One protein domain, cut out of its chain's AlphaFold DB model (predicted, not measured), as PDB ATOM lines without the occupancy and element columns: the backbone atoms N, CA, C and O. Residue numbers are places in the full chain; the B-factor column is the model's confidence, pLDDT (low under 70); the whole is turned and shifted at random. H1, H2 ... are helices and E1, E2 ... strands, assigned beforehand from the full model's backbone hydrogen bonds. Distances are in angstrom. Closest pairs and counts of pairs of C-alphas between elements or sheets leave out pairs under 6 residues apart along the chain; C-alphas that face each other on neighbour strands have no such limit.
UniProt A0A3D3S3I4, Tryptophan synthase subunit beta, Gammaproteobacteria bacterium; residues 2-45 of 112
ATOM      1  N   PHE A   2     -49.022  22.501  34.920       84.75
ATOM      2  CA  PHE A   2     -47.897  23.235  35.486       84.75
ATOM      3  C   PHE A   2     -46.780  22.276  35.891       84.75
ATOM      4  O   PHE A   2     -47.048  21.149  36.300       84.75
ATOM      5  N   TYR A   3     -45.537  22.732  35.814       89.88
ATOM      6  CA  TYR A   3     -44.375  22.035  36.359       89.88
ATOM      7  C   TYR A   3     -43.948  22.741  37.632       89.88
ATOM      8  O   TYR A   3     -43.983  23.966  37.702       89.88
ATOM      9  N   VAL A   4     -43.571  21.992  38.657       91.62
ATOM     10  CA  VAL A   4     -43.326  22.545  39.990       91.62
ATOM     11  C   VAL A   4     -41.961  22.123  40.484       91.62
ATOM     12  O   VAL A   4     -41.515  21.018  40.211       91.62
ATOM     13  N   ARG A   5     -41.272  22.989  41.214       93.81
ATOM     14  CA  ARG A   5     -40.048  22.622  41.926       93.81
ATOM     15  C   ARG A   5     -40.330  22.656  43.408       93.81
ATOM     16  O   ARG A   5     -40.929  23.617  43.895       93.81
ATOM     17  N   ARG A   6     -39.925  21.597  44.101       93.38
ATOM     18  CA  ARG A   6     -40.079  21.482  45.546       93.38
ATOM     19  C   ARG A   6     -38.767  21.800  46.242       93.38
ATOM     20  O   ARG A   6     -37.701  21.399  45.777       93.38
ATOM     21  N   ALA A   7     -38.868  22.496  47.363       89.94
ATOM     22  CA  ALA A   7     -37.769  22.662  48.289       89.94
ATOM     23  C   ALA A   7     -37.533  21.362  49.081       89.94
ATOM     24  O   ALA A   7     -38.278  20.383  48.989       89.94
ATOM     25  N   THR A   8     -36.474  21.345  49.889       90.19
ATOM     26  CA  THR A   8     -36.083  20.188  50.711       90.19
ATOM     27  C   THR A   8     -37.077  19.843  51.823       90.19
ATOM     28  O   THR A   8     -37.025  18.738  52.357       90.19
ATOM     29  N   ASP A   9     -37.991  20.755  52.160       88.62
ATOM     30  CA  ASP A   9     -39.109  20.540  53.086       88.62
ATOM     31  C   ASP A   9     -40.357  19.938  52.408       88.62
ATOM     32  O   ASP A   9     -41.333  19.618  53.087       88.62
ATOM     33  N   GLY A  10     -40.320  19.750  51.082       84.62
ATOM     34  CA  GLY A  10     -41.405  19.194  50.274       84.62
ATOM     35  C   GLY A  10     -42.424  20.219  49.762       84.62
ATOM     36  O   GLY A  10     -43.300  19.843  48.974       84.62
ATOM     37  N   LEU A  11     -42.320  21.495  50.150       87.19
ATOM     38  CA  LEU A  11     -43.201  22.563  49.667       87.19
ATOM     39  C   LEU A  11     -42.779  23.046  48.278       87.19
ATOM     40  O   LEU A  11     -41.607  22.995  47.917       87.19
ATOM     41  N   ILE A  12     -43.737  23.540  47.491       89.69
ATOM     42  CA  ILE A  12     -43.435  24.150  46.191       89.69
ATOM     43  C   ILE A  12     -42.727  25.491  46.412       89.69
ATOM     44  O   ILE A  12     -43.268  26.385  47.059       89.69
ATOM     45  N   GLU A  13     -41.536  25.638  45.830       90.75
ATOM     46  CA  GLU A  13     -40.773  26.894  45.799       90.75
ATOM     47  C   GLU A  13     -40.915  27.644  44.465       90.75
ATOM     48  O   GLU A  13     -40.692  28.852  44.412       90.75
ATOM     49  N   ALA A  14     -41.309  26.953  43.387       87.56
ATOM     50  CA  ALA A  14     -41.529  27.562  42.076       87.56
ATOM     51  C   ALA A  14     -42.532  26.781  41.213       87.56
ATOM     52  O   ALA A  14     -42.578  25.549  41.257       87.56
ATOM     53  N   VAL A  15     -43.283  27.505  40.375       86.19
ATOM     54  CA  VAL A  15     -44.225  26.968  39.379       86.19
ATOM     55  C   VAL A  15     -43.855  27.497  37.989       86.19
ATOM     56  O   VAL A  15     -43.613  28.691  37.820       86.19
ATOM     57  N   PHE A  16     -43.828  26.615  36.991       84.56
ATOM     58  CA  PHE A  16     -43.443  26.887  35.607       84.56
ATOM     59  C   PHE A  16     -44.539  26.434  34.633       84.56
ATOM     60  O   PHE A  16     -45.201  25.416  34.845       84.56
ATOM     61  N   ALA A  17     -44.700  27.169  33.531       80.62
ATOM     62  CA  ALA A  17     -45.586  26.777  32.430       80.62
ATOM     63  C   ALA A  17     -44.982  25.665  31.545       80.62
ATOM     64  O   ALA A  17     -45.711  24.920  30.893       80.62
ATOM     65  N   GLU A  18     -43.655  25.532  31.552       83.62
ATOM     66  CA  GLU A  18     -42.878  24.573  30.763       83.62
ATOM     67  C   GLU A  18     -41.946  23.763  31.676       83.62
ATOM     68  O   GLU A  18     -41.582  24.249  32.754       83.62
ATOM     69  N   PRO A  19     -41.549  22.539  31.279       91.00
ATOM     70  CA  PRO A  19     -40.627  21.739  32.071       91.00
ATOM     71  C   PRO A  19     -39.272  22.445  32.194       91.00
ATOM     72  O   PRO A  19     -38.670  22.851  31.202       91.00
ATOM     73  N   GLN A  20     -38.777  22.554  33.424       88.62
ATOM     74  CA  GLN A  20     -37.421  23.002  33.739       88.62
ATOM     75  C   GLN A  20     -36.602  21.897  34.408       88.62
ATOM     76  O   GLN A  20     -37.152  20.980  35.024       88.62
ATOM     77  N   ASP A  21     -35.278  22.039  34.373       89.19
ATOM     78  CA  ASP A  21     -34.371  21.186  35.138       89.19
ATOM     79  C   ASP A  21     -34.760  21.162  36.624       89.19
ATOM     80  O   ASP A  21     -34.973  22.200  37.259       89.19
ATOM     81  N   GLY A  22     -34.901  19.952  37.169       87.25
ATOM     82  CA  GLY A  22     -35.309  19.730  38.557       87.25
ATOM     83  C   GLY A  22     -36.773  20.061  38.864       87.25
ATOM     84  O   GLY A  22     -37.133  20.115  40.035       87.25
ATOM     85  N   SER A  23     -37.614  20.312  37.856       90.19
ATOM     86  CA  SER A  23     -39.066  20.403  38.048       90.19
ATOM     87  C   SER A  23     -39.743  19.034  37.927       90.19
ATOM     88  O   SER A  23     -39.346  18.183  37.133       90.19
ATOM     89  N   GLU A  24     -40.781  18.840  38.728       91.94
ATOM     90  CA  GLU A  24     -41.676  17.692  38.765       91.94
ATOM     91  C   GLU A  24     -43.024  18.058  38.123       91.94
ATOM     92  O   GLU A  24     -43.426  19.225  38.099       91.94
ATOM     93  N   GLY A  25     -43.750  17.063  37.616       87.31
ATOM     94  CA  GLY A  25     -45.064  17.249  36.994       87.31
ATOM     95  C   GLY A  25     -45.183  16.554  35.631       87.31
ATOM     96  O   GLY A  25     -44.384  15.666  35.330       87.31
ATOM     97  N   PRO A  26     -46.173  16.933  34.797       86.88
ATOM     98  CA  PRO A  26     -47.063  18.083  34.962       86.88
ATOM     99  C   PRO A  26     -48.213  17.845  35.958       86.88
ATOM    100  O   PRO A  26     -48.856  16.797  35.942       86.88
ATOM    101  N   LEU A  27     -48.515  18.850  36.779       88.25
ATOM    102  CA  LEU A  27     -49.675  18.905  37.672       88.25
ATOM    103  C   LEU A  27     -50.814  19.724  37.041       88.25
ATOM    104  O   LEU A  27     -50.554  20.667  36.285       88.25
ATOM    105  N   PRO A  28     -52.084  19.400  37.319       84.25
ATOM    106  CA  PRO A  28     -53.199  20.221  36.869       84.25
ATOM    107  C   PRO A  28     -53.274  21.534  37.677       84.25
ATOM    108  O   PRO A  28     -52.650  21.674  38.727       84.25
ATOM    109  N   GLY A  29     -53.962  22.544  37.137       79.81
ATOM    110  CA  GLY A  29     -53.994  23.889  37.739       79.81
ATOM    111  C   GLY A  29     -54.784  23.983  39.041       79.81
ATOM    112  O   GLY A  29     -54.539  24.876  39.843       79.81
ATOM    113  N   ASP A  30     -55.688  23.037  39.254       79.69
ATOM    114  CA  ASP A  30     -56.470  22.822  40.466       79.69
ATOM    115  C   ASP A  30     -55.735  21.957  41.507       79.69
ATOM    116  O   ASP A  30     -56.286  21.678  42.572       79.69
ATOM    117  N   HIS A  31     -54.492  21.526  41.242       87.50
ATOM    118  CA  HIS A  31     -53.734  20.730  42.205       87.50
ATOM    119  C   HIS A  31     -53.536  21.523  43.512       87.50
ATOM    120  O   HIS A  31     -53.045  22.655  43.448       87.50
ATOM    121  N   PRO A  32     -53.821  20.942  44.698       86.69
ATOM    122  CA  PRO A  32     -53.764  21.652  45.979       86.69
ATOM    123  C   PRO A  32     -52.459  22.414  46.205       86.69
ATOM    124  O   PRO A  32     -52.492  23.601  46.510       86.69
ATOM    125  N   ASP A  33     -51.314  21.773  45.963       88.56
ATOM    126  CA  ASP A  33     -50.011  22.419  46.138       88.56
ATOM    127  C   ASP A  33     -49.792  23.600  45.172       88.56
ATOM    128  O   ASP A  33     -49.196  24.607  45.552       88.56
ATOM    129  N   VAL A  34     -50.283  23.503  43.926       85.69
ATOM    130  CA  VAL A  34     -50.186  24.589  42.935       85.69
ATOM    131  C   VAL A  34     -51.043  25.764  43.392       85.69
ATOM    132  O   VAL A  34     -50.565  26.895  43.421       85.69
ATOM    133  N   LEU A  35     -52.279  25.498  43.819       84.81
ATOM    134  CA  LEU A  35     -53.172  26.517  44.367       84.81
ATOM    135  C   LEU A  35     -52.576  27.175  45.617       84.81
ATOM    136  O   LEU A  35     -52.576  28.399  45.718       84.81
ATOM    137  N   GLU A  36     -52.024  26.393  46.547       86.81
ATOM    138  CA  GLU A  36     -51.383  26.907  47.760       86.81
ATOM    139  C   GLU A  36     -50.189  27.809  47.428       86.81
ATOM    140  O   GLU A  36     -50.050  28.889  48.009       86.81
ATOM    141  N   PHE A  37     -49.358  27.417  46.458       87.31
ATOM    142  CA  PHE A  37     -48.256  28.250  45.989       87.31
ATOM    143  C   PHE A  37     -48.752  29.563  45.374       87.31
ATOM    144  O   PHE A  37     -48.273  30.631  45.758       87.31
ATOM    145  N   LEU A  38     -49.724  29.503  44.455       83.25
ATOM    146  CA  LEU A  38     -50.277  30.684  43.782       83.25
ATOM    147  C   LEU A  38     -50.979  31.628  44.770       83.25
ATOM    148  O   LEU A  38     -50.874  32.840  44.622       83.25
ATOM    149  N   LEU A  39     -51.631  31.103  45.809       82.44
ATOM    150  CA  LEU A  39     -52.255  31.912  46.860       82.44
ATOM    151  C   LEU A  39     -51.231  32.609  47.764       82.44
ATOM    152  O   LEU A  39     -51.473  33.727  48.212       82.44
ATOM    153  N   ARG A  40     -50.107  31.951  48.070       83.38
ATOM    154  CA  ARG A  40     -49.081  32.488  48.982       83.38
ATOM    155  C   ARG A  40     -48.076  33.407  48.298       83.38
ATOM    156  O   ARG A  40     -47.613  34.361  48.917       83.38
ATOM    157  N   HIS A  41     -47.716  33.097  47.056       81.25
ATOM    158  CA  HIS A  41     -46.602  33.727  46.345       81.25
ATOM    159  C   HIS A  41     -47.002  34.313  44.988       81.25
ATOM    160  O   HIS A  41     -46.218  35.044  44.382       81.25
ATOM    161  N   GLY A  42     -48.199  34.001  44.487       72.56
ATOM    162  CA  GLY A  42     -48.704  34.567  43.245       72.56
ATOM    163  C   GLY A  42     -49.110  36.031  43.410       72.56
ATOM    164  O   GLY A  42     -49.596  36.459  44.454       72.56
ATOM    165  N   GLY A  43     -48.924  36.814  42.346       76.06
ATOM    166  CA  GLY A  43     -49.564  38.126  42.230       76.06
ATOM    167  C   GLY A  43     -51.066  38.002  41.948       76.06
ATOM    168  O   GLY A  43     -51.575  36.909  41.703       76.06
ATOM    169  N   GLU A  44     -51.775  39.132  41.895       74.81
ATOM    170  CA  GLU A  44     -53.229  39.165  41.643       74.81
ATOM    171  C   GLU A  44     -53.647  38.385  40.384       74.81
ATOM    172  O   GLU A  44     -54.662  37.695  40.390       74.81
ATOM    173  N   ALA A  45     -52.835  38.432  39.323       72.38
ATOM    174  CA  ALA A  45     -53.080  37.684  38.091       72.38
ATOM    175  C   ALA A  45     -53.036  36.157  38.294       72.38
ATOM    176  O   ALA A  45     -53.895  35.446  37.782       72.38
TER     177      ALA A  45
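What this domain is: This is residues 2 to 45 of the 112 residues of the protein "Tryptophan synthase subunit beta" of Gammaproteobacteria bacterium (UniProt A0A3D3S3I4). A small sheet of three short strands has a single helix, H1, lying across one of its faces, mainly over the edge strand E2; no named helix covers the other face. The two layers are small, and H1 has most of its near pairs with E2 and few with E3. The printed part has 44 residues, with E1, E2, E3 and H1 in that order along the chain; the sheet runs E2 E1 E3, antiparallel throughout, and the class is mixed, helices and strands. The whole is compact, with a radius of gyration of the C-alphas of 9.7 A, and rounded, spanning 27 by 22 by 16 A.

How they stand to each other: E1, residues 2 to 6, is the inner strand. It forms a hairpin with E2, residues 12 to 16, antiparallel at 152 degrees; N 16 and O 3 are within hydrogen-bond range at 2.7 A, and N 5 and O 14 at 2.9 A. E3, residues 24 to 27, is the other antiparallel neighbour of E1, at 142 degrees, with N 24 and O 4 at 2.7 A. E2 and E3 are apart. H1, residues 32 to 41, is on the sheet at a height over the sheet of 9.1 A: two layers, a helix on one face of a sheet. It lies over E2 and runs across the strands, at 88 degrees to E2 on the local plane; their closest C-alphas, those of Ile 12 and Phe 37, are 6.3 A apart. In H1 every O i to N i+4 pair is within hydrogen-bond range.

Where its parts are: E1 begins at C-alpha 2 (-47.897, 23.235, 35.486) and is 12.9 A long. E2 measures 10.9 A and E3 8.2 A. H1, 14.0 A long, ends at C-alpha 41 (-46.602, 33.727, 46.345).

The domain as a whole: The two C-alphas farthest apart, those of Thr 8 and Ala 45, are 27.5 A apart. The printed part has no cut, and none of its links is long. Its mean pLDDT is 85.8, and no printed residue is under 70.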